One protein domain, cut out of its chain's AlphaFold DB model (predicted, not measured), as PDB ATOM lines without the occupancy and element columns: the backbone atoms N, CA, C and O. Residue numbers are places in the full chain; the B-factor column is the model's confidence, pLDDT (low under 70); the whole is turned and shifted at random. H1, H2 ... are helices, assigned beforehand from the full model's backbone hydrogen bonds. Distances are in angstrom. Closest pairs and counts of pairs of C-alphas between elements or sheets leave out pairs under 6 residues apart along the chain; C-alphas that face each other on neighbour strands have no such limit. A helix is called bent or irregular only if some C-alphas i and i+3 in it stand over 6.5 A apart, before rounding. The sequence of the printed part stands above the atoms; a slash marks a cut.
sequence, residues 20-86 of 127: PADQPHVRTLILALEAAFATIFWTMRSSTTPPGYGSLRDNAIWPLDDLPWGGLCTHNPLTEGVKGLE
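This is residues 20 to 86 of the 127 residues of the protein "Putative pck1-phosphoenolpyruvate carboxykinase" of Fusarium flagelliforme (UniProt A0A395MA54). There is little regular structure here: one long helix, H1, ends in a looser head of loops holding short H2, which is set crosswise at that end. From the head, the last stretch folds back beside H1. The printed part has 67 residues with two named helices, H1 then H2, and no named strand; the named elements, which are all helix, hold only 24 residues. The whole is loose, with a radius of gyration of the C-alphas of 13.7 A and spans of 44 by 21 by 20 A.

Find C-alpha 23 at (178.140, 216.298, 175.811); from there H1, residues 23 to 40, runs 25.3 A to C-alpha 40 at (187.445, 237.410, 186.257). H2, residues 54 to 59, runs 10.3 A to C-alpha 59 at (184.243, 241.847, 187.114). H2 is neither bent nor irregular, but only just: C-alphas 54 and 57 are 6.0 A apart.

Look at residues 39 to 40, with which alone H1 touches H2; the closest C-alphas, of Ile 40 and Asn 59, are 5.5 A apart. Their lines are about perpendicular, at 87 degrees. In H1 every O i to N i+4 pair is within hydrogen-bond range; in H2 0 of 2 are, with 1 of 3 O i to N i+3 pairs.

The C-alphas farthest apart, of Ala 21 and Asp 66, are 43.7 A apart. The printed part has no cut. The link from H1 to H2, 13 residues, is long, and residues 60 to 86 hold no named element. Model confidence is under 70 at residues 47 to 54.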
ATOM      1  N   PRO A  20     177.720 210.649 175.313       85.50
ATOM      2  CA  PRO A  20     177.272 211.372 174.121       85.50
ATOM      3  C   PRO A  20     176.045 212.262 174.336       85.50
ATOM      4  O   PRO A  20     176.033 213.393 173.856       85.50
ATOM      5  N   ALA A  21     175.055 211.784 175.091       85.44
ATOM      6  CA  ALA A  21     173.831 212.528 175.377       85.44
ATOM      7  C   ALA A  21     174.063 213.773 176.259       85.44
ATOM      8  O   ALA A  21     173.373 214.780 176.116       85.44
ATOM      9  N   ASP A  22     175.075 213.735 177.129       86.94
ATOM     10  CA  ASP A  22     175.382 214.816 178.071       86.94
ATOM     11  C   ASP A  22     176.418 215.807 177.523       86.94
ATOM     12  O   ASP A  22     176.597 216.896 178.073       86.94
ATOM     13  N   GLN A  23     177.101 215.465 176.425       87.62
ATOM     14  CA  GLN A  23     178.140 216.298 175.811       87.62
ATOM     15  C   GLN A  23     177.725 217.760 175.579       87.62
ATOM     16  O   GLN A  23     178.521 218.639 175.917       87.62
ATOM     17  N   PRO A  24     176.536 218.077 175.037       88.31
ATOM     18  CA  PRO A  24     176.136 219.466 174.807       88.31
ATOM     19  C   PRO A  24     175.923 220.239 176.105       88.31
ATOM     20  O   PRO A  24     176.346 221.390 176.214       88.31
ATOM     21  N   HIS A  25     175.320 219.599 177.105       88.88
ATOM     22  CA  HIS A  25     175.063 220.195 178.412       88.88
ATOM     23  C   HIS A  25     176.374 220.488 179.141       88.88
ATOM     24  O   HIS A  25     176.612 221.613 179.582       88.88
ATOM     25  N   VAL A  26     177.276 219.506 179.190       91.25
ATOM     26  CA  VAL A  26     178.591 219.673 179.817       91.25
ATOM     27  C   VAL A  26     179.437 220.684 179.049       91.25
ATOM     28  O   VAL A  26     180.070 221.532 179.671       91.25
ATOM     29  N   ARG A  27     179.406 220.683 177.711       89.69
ATOM     30  CA  ARG A  27     180.084 221.711 176.906       89.69
ATOM     31  C   ARG A  27     179.555 223.107 177.216       89.69
ATOM     32  O   ARG A  27     180.353 224.024 177.349       89.69
ATOM     33  N   THR A  28     178.240 223.262 177.358       90.44
ATOM     34  CA  THR A  28     177.612 224.541 177.724       90.44
ATOM     35  C   THR A  28     178.110 225.025 179.080       90.44
ATOM     36  O   THR A  28     178.498 226.181 179.217       90.44
ATOM     37  N   LEU A  29     178.157 224.128 180.068       92.31
ATOM     38  CA  LEU A  29     178.672 224.441 181.397       92.31
ATOM     39  C   LEU A  29     180.149 224.849 181.355       92.31
ATOM     40  O   LEU A  29     180.525 225.849 181.960       92.31
ATOM     41  N   ILE A  30     180.982 224.100 180.632       92.19
ATOM     42  CA  ILE A  30     182.411 224.406 180.495       92.19
ATOM     43  C   ILE A  30     182.613 225.746 179.794       92.19
ATOM     44  O   ILE A  30     183.432 226.538 180.246       92.19
ATOM     45  N   LEU A  31     181.830 226.038 178.757       91.88
ATOM     46  CA  LEU A  31     181.897 227.316 178.059       91.88
ATOM     47  C   LEU A  31     181.482 228.484 178.963       91.88
ATOM     48  O   LEU A  31     182.123 229.532 178.954       91.88
ATOM     49  N   ALA A  32     180.451 228.297 179.789       91.81
ATOM     50  CA  ALA A  32     180.038 229.291 180.776       91.81
ATOM     51  C   ALA A  32     181.122 229.527 181.843       91.81
ATOM     52  O   ALA A  32     181.377 230.672 182.216       91.81
ATOM     53  N   LEU A  33     181.794 228.465 182.304       93.31
ATOM     54  CA  LEU A  33     182.931 228.570 183.225       93.31
ATOM     55  C   LEU A  33     184.129 229.266 182.575       93.31
ATOM     56  O   LEU A  33     184.742 230.130 183.197       93.31
ATOM     57  N   GLU A  34     184.447 228.931 181.325       91.56
ATOM     58  CA  GLU A  34     185.502 229.592 180.555       91.56
ATOM     59  C   GLU A  34     185.195 231.082 180.395       91.56
ATOM     60  O   GLU A  34     186.068 231.911 180.634       91.56
ATOM     61  N   ALA A  35     183.946 231.436 180.081       90.00
ATOM     62  CA  ALA A  35     183.496 232.820 180.000       90.00
ATOM     63  C   ALA A  35     183.625 233.558 181.338       90.00
ATOM     64  O   ALA A  35     184.134 234.676 181.365       90.00
ATOM     65  N   ALA A  36     183.223 232.932 182.447       91.12
ATOM     66  CA  ALA A  36     183.361 233.518 183.777       91.12
ATOM     67  C   ALA A  36     184.833 233.725 184.164       91.12
ATOM     68  O   ALA A  36     185.213 234.788 184.644       91.12
ATOM     69  N   PHE A  37     185.704 232.746 183.923       90.81
ATOM     70  CA  PHE A  37     187.129 232.903 184.211       90.81
ATOM     71  C   PHE A  37     187.808 233.897 183.268       90.81
ATOM     72  O   PHE A  37     188.692 234.637 183.698       90.81
ATOM     73  N   ALA A  38     187.369 233.976 182.013       87.31
ATOM     74  CA  ALA A  38     187.875 234.955 181.063       87.31
ATOM     75  C   ALA A  38     187.575 236.393 181.495       87.31
ATOM     76  O   ALA A  38     188.399 237.271 181.242       87.31
ATOM     77  N   THR A  39     186.444 236.643 182.162       87.00
ATOM     78  CA  THR A  39     186.093 237.973 182.682       87.00
ATOM     79  C   THR A  39     186.794 238.263 184.008       87.00
ATOM     80  O   THR A  39     187.384 239.330 184.154       87.00
ATOM     81  N   ILE A  40     186.816 237.296 184.931       88.88
ATOM     82  CA  ILE A  40     187.445 237.410 186.257       88.88
ATOM     83  C   ILE A  40     188.960 237.652 186.157       88.88
ATOM     84  O   ILE A  40     189.498 238.528 186.835       88.88
ATOM     85  N   PHE A  41     189.657 236.880 185.317       86.75
ATOM     86  CA  PHE A  41     191.117 236.963 185.158       86.75
ATOM     87  C   PHE A  41     191.553 237.808 183.956       86.75
ATOM     88  O   PHE A  41     192.748 237.942 183.707       86.75
ATOM     89  N   TRP A  42     190.593 238.346 183.202       84.56
ATOM     90  CA  TRP A  42     190.814 239.114 181.980       84.56
ATOM     91  C   TRP A  42     191.786 238.450 180.992       84.56
ATOM     92  O   TRP A  42     192.844 238.976 180.648       84.56
ATOM     93  N   THR A  43     191.423 237.270 180.487       83.44
ATOM     94  CA  THR A  43     192.255 236.526 179.517       83.44
ATOM     95  C   THR A  43     192.097 237.016 178.070       83.44
ATOM     96  O   THR A  43     192.654 236.429 177.139       83.44
ATOM     97  N   MET A  44     191.347 238.104 177.860       78.19
ATOM     98  CA  MET A  44     191.032 238.655 176.543       78.19
ATOM     99  C   MET A  44     192.216 239.406 175.930       78.19
ATOM    100  O   MET A  44     192.954 240.122 176.605       78.19
ATOM    101  N   ARG A  45     192.377 239.283 174.607       73.38
ATOM    102  CA  ARG A  45     193.502 239.876 173.864       73.38
ATOM    103  C   ARG A  45     193.606 241.398 173.975       73.38
ATOM    104  O   ARG A  45     194.709 241.932 173.905       73.38
ATOM    105  N   SER A  46     192.479 242.088 174.112       70.19
ATOM    106  CA  SER A  46     192.437 243.548 174.192       70.19
ATOM    107  C   SER A  46     192.258 243.998 175.640       70.19
ATOM    108  O   SER A  46     191.300 243.593 176.296       70.19
ATOM    109  N   SER A  47     193.156 244.854 176.129       64.75
ATOM    110  CA  SER A  47     192.993 245.584 177.396       64.75
ATOM    111  C   SER A  47     192.122 246.832 177.223       64.75
ATOM    112  O   SER A  47     191.400 247.229 178.133       64.75
ATOM    113  N   THR A  48     192.122 247.421 176.026       64.50
ATOM    114  CA  THR A  48     191.187 248.471 175.623       64.50
ATOM    115  C   THR A  48     189.867 247.842 175.211       64.50
ATOM    116  O   THR A  48     189.822 247.026 174.291       64.50
ATOM    117  N   THR A  49     188.796 248.217 175.906       58.59
ATOM    118  CA  THR A  49     187.431 247.722 175.716       58.59
ATOM    119  C   THR A  49     187.034 247.719 174.233       58.59
ATOM    120  O   THR A  49     186.804 248.790 173.667       58.59
ATOM    121  N   PRO A  50     186.904 246.553 173.573       56.75
ATOM    122  CA  PRO A  50     186.241 246.500 172.280       56.75
ATOM    123  C   PRO A  50     184.758 246.863 172.485       56.75
ATOM    124  O   PRO A  50     184.186 246.507 173.525       56.75
ATOM    125  N   PRO A  51     184.107 247.557 171.535       52.56
ATOM    126  CA  PRO A  51     182.690 247.890 171.653       52.56
ATOM    127  C   PRO A  51     181.872 246.610 171.893       52.56
ATOM    128  O   PRO A  51     181.918 245.684 171.088       52.56
ATOM    129  N   GLY A  52     181.172 246.546 173.034       59.84
ATOM    130  CA  GLY A  52     180.354 245.395 173.447       59.84
ATOM    131  C   GLY A  52     180.785 244.675 174.736       59.84
ATOM    132  O   GLY A  52     179.981 243.927 175.277       59.84
ATOM    133  N   TYR A  53     181.988 244.927 175.273       63.62
ATOM    134  CA  TYR A  53     182.503 244.246 176.485       63.62
ATOM    135  C   TYR A  53     182.601 245.151 177.730       63.62
ATOM    136  O   TYR A  53     183.194 244.768 178.734       63.62
ATOM    137  N   GLY A  54     182.041 246.366 177.675       63.19
ATOM    138  CA  GLY A  54     182.297 247.440 178.649       63.19
ATOM    139  C   GLY A  54     182.001 247.105 180.108       63.19
ATOM    140  O   GLY A  54     182.842 247.375 180.955       63.19
ATOM    141  N   SER A  55     180.869 246.462 180.396       70.50
ATOM    142  CA  SER A  55     180.492 246.075 181.765       70.50
ATOM    143  C   SER A  55     181.230 244.839 182.286       70.50
ATOM    144  O   SER A  55     181.147 244.515 183.467       70.50
ATOM    145  N   LEU A  56     181.949 244.111 181.426       75.75
ATOM    146  CA  LEU A  56     182.673 242.912 181.848       75.75
ATOM    147  C   LEU A  56     183.988 243.256 182.543       75.75
ATOM    148  O   LEU A  56     184.441 242.473 183.375       75.75
ATOM    149  N   ARG A  57     184.550 244.436 182.247       75.00
ATOM    150  CA  ARG A  57     185.749 244.977 182.898       75.00
ATOM    151  C   ARG A  57     185.574 245.107 184.412       75.00
ATOM    152  O   ARG A  57     186.527 244.869 185.143       75.00
ATOM    153  N   ASP A  58     184.363 245.413 184.868       80.06
ATOM    154  CA  ASP A  58     184.058 245.616 186.289       80.06
ATOM    155  C   ASP A  58     184.138 244.319 187.114       80.06
ATOM    156  O   ASP A  58     184.194 244.367 188.338       80.06
ATOM    157  N   ASN A  59     184.160 243.154 186.454       83.19
ATOM    158  CA  ASN A  59     184.243 241.847 187.114       83.19
ATOM    159  C   ASN A  59     185.682 241.326 187.250       83.19
ATOM    160  O   ASN A  59     185.883 240.252 187.820       83.19
ATOM    161  N   ALA A  60     186.673 242.041 186.707       85.44
ATOM    162  CA  ALA A  60     188.065 241.635 186.800       85.44
ATOM    163  C   ALA A  60     188.577 241.787 188.241       85.44
ATOM    164  O   ALA A  60     188.315 242.790 188.905       85.44
ATOM    165  N   ILE A  61     189.345 240.806 188.722       88.38
ATOM    166  CA  ILE A  61     189.944 240.859 190.070       88.38
ATOM    167  C   ILE A  61     191.005 241.965 190.165       88.38
ATOM    168  O   ILE A  61     191.229 242.517 191.242       88.38
ATOM    169  N   TRP A  62     191.654 242.291 189.045       85.00
ATOM    170  CA  TRP A  62     192.710 243.297 188.980       85.00
ATOM    171  C   TRP A  62     192.317 244.471 188.087       85.00
ATOM    172  O   TRP A  62     191.642 244.270 187.071       85.00
ATOM    173  N   PRO A  63     192.788 245.689 188.407       84.56
ATOM    174  CA  PRO A  63     192.685 246.818 187.497       84.56
ATOM    175  C   PRO A  63     193.364 246.480 186.168       84.56
ATOM    176  O   PRO A  63     194.540 246.133 186.130       84.56
ATOM    177  N   LEU A  64     192.625 246.591 185.064       79.50
ATOM    178  CA  LEU A  64     193.158 246.246 183.741       79.50
ATOM    179  C   LEU A  64     194.336 247.123 183.314       79.50
ATOM    180  O   LEU A  64     195.176 246.675 182.539       79.50
ATOM    181  N   ASP A  65     194.390 248.357 183.819       81.38
ATOM    182  CA  ASP A  65     195.469 249.302 183.527       81.38
ATOM    183  C   ASP A  65     196.794 248.880 184.195       81.38
ATOM    184  O   ASP A  65     197.862 249.283 183.740       81.38
ATOM    185  N   ASP A  66     196.724 248.016 185.216       82.38
ATOM    186  CA  ASP A  66     197.879 247.498 185.956       82.38
ATOM    187  C   ASP A  66     198.370 246.146 185.417       82.38
ATOM    188  O   ASP A  66     199.383 245.626 185.888       82.38
ATOM    189  N   LEU A  67     197.672 245.545 184.442       78.50
ATOM    190  CA  LEU A  67     198.054 244.252 183.878       78.50
ATOM    191  C   LEU A  67     199.227 244.423 182.895       78.50
ATOM    192  O   LEU A  67     199.059 245.024 181.833       78.50
ATOM    193  N   PRO A  68     200.414 243.847 183.171       75.19
ATOM    194  CA  PRO A  68     201.575 243.988 182.291       75.19
ATOM    195  C   PRO A  68     201.508 243.081 181.051       75.19
ATOM    196  O   PRO A  68     202.449 243.047 180.257       75.19
ATOM    197  N   TRP A  69     200.422 242.325 180.874       73.38
ATOM    198  CA  TRP A  69     200.215 241.405 179.759       73.38
ATOM    199  C   TRP A  69     198.895 241.687 179.036       73.38
ATOM    200  O   TRP A  69     197.900 242.086 179.635       73.38
ATOM    201  N   GLY A  70     198.874 241.416 177.731       70.19
ATOM    202  CA  GLY A  70     197.632 241.234 176.980       70.19
ATOM    203  C   GLY A  70     197.196 239.771 177.020       70.19
ATOM    204  O   GLY A  70     198.028 238.874 177.178       70.19
ATOM    205  N   GLY A  71     195.902 239.502 176.856       71.50
ATOM    206  CA  GLY A  71     195.433 238.126 176.727       71.50
ATOM    207  C   GLY A  71     196.023 237.431 175.497       71.50
ATOM    208  O   GLY A  71     196.156 238.013 174.419       71.50
ATOM    209  N   LEU A  72     196.378 236.158 175.652       71.88
ATOM    210  CA  LEU A  72     196.894 235.323 174.559       71.88
ATOM    211  C   LEU A  72     195.787 234.528 173.856       71.88
ATOM    212  O   LEU A  72     196.026 233.925 172.809       71.88
ATOM    213  N   CYS A  73     194.575 234.526 174.411       72.56
ATOM    214  CA  CYS A  73     193.444 233.803 173.854       72.56
ATOM    215  C   CYS A  73     192.990 234.462 172.541       72.56
ATOM    216  O   CYS A  73     192.567 235.617 172.505       72.56
ATOM    217  N   THR A  74     193.090 233.714 171.441       72.44
ATOM    218  CA  THR A  74     192.547 234.096 170.125       72.44
ATOM    219  C   THR A  74     191.060 233.780 169.994       72.44
ATOM    220  O   THR A  74     190.392 234.315 169.112       72.44
ATOM    221  N   HIS A  75     190.555 232.915 170.869       79.44
ATOM    222  CA  HIS A  75     189.157 232.547 170.989       79.44
ATOM    223  C   HIS A  75     188.496 233.334 172.129       79.44
ATOM    224  O   HIS A  75     189.145 233.607 173.139       79.44
ATOM    225  N   ASN A  76     187.217 233.686 171.967       81.50
ATOM    226  CA  ASN A  76     186.420 234.315 173.014       81.50
ATOM    227  C   ASN A  76     185.195 233.441 173.333       81.50
ATOM    228  O   ASN A  76     184.286 233.367 172.495       81.50
ATOM    229  N   PRO A  77     185.124 232.843 174.538       85.56
ATOM    230  CA  PRO A  77     184.016 231.974 174.930       85.56
ATOM    231  C   PRO A  77     182.656 232.685 174.914       85.56
ATOM    232  O   PRO A  77     181.639 232.048 174.668       85.56
ATOM    233  N   LEU A  78     182.619 234.014 175.078       82.69
ATOM    234  CA  LEU A  78     181.379 234.803 175.019       82.69
ATOM    235  C   LEU A  78     180.771 234.875 173.615       82.69
ATOM    236  O   LEU A  78     179.588 235.164 173.463       82.69
ATOM    237  N   THR A  79     181.589 234.658 172.586       82.69
ATOM    238  CA  THR A  79     181.148 234.663 171.183       82.69
ATOM    239  C   THR A  79     180.950 233.258 170.632       82.69
ATOM    240  O   THR A  79     180.471 233.098 169.507       82.69
ATOM    241  N   GLU A  80     181.319 232.230 171.398       84.00
ATOM    242  CA  GLU A  80     181.139 230.857 170.969       84.00
ATOM    243  C   GLU A  80     179.668 230.459 171.111       84.00
ATOM    244  O   GLU A  80     179.077 230.488 172.188       84.00
ATOM    245  N   GLY A  81     179.056 230.073 169.995       81.25
ATOM    246  CA  GLY A  81     177.702 229.538 170.005       81.25
ATOM    247  C   GLY A  81     177.671 228.114 170.558       81.25
ATOM    248  O   GLY A  81     178.386 227.225 170.076       81.25
ATOM    249  N   VAL A  82     176.773 227.873 171.509       83.06
ATOM    250  CA  VAL A  82     176.394 226.517 171.908       83.06
ATOM    251  C   VAL A  82     175.573 225.891 170.778       83.06
ATOM    252  O   VAL A  82     174.671 226.521 170.234       83.06
ATOM    253  N   LYS A  83     175.909 224.657 170.395       80.31
ATOM    254  CA  LYS A  83     175.224 223.904 169.333       80.31
ATOM    255  C   LYS A  83     174.824 222.530 169.841       80.31
ATOM    256  O   LYS A  83     175.607 221.930 170.585       80.31
ATOM    257  N   GLY A  84     173.698 222.014 169.355       76.62
ATOM    258  CA  GLY A  84     173.241 220.669 169.669       76.62
ATOM    259  C   GLY A  84     172.622 220.566 171.053       76.62
ATOM    260  O   GLY A  84     172.821 219.549 171.688       76.62
ATOM    261  N   LEU A  85     171.925 221.594 171.544       80.69
ATOM    262  CA  LEU A  85     171.015 221.440 172.696       80.69
ATOM    263  C   LEU A  85     169.640 220.919 172.251       80.69
ATOM    264  O   LEU A  85     168.857 220.428 173.053       80.69
ATOM    265  N   GLU A  86     169.365 221.046 170.958       82.00
ATOM    266  CA  GLU A  86     168.115 220.724 170.285       82.00
ATOM    267  C   GLU A  86     167.986 219.257 169.846       82.00
ATOM    268  O   GLU A  86     166.903 218.848 169.438       82.00
TER     269      GLU A  86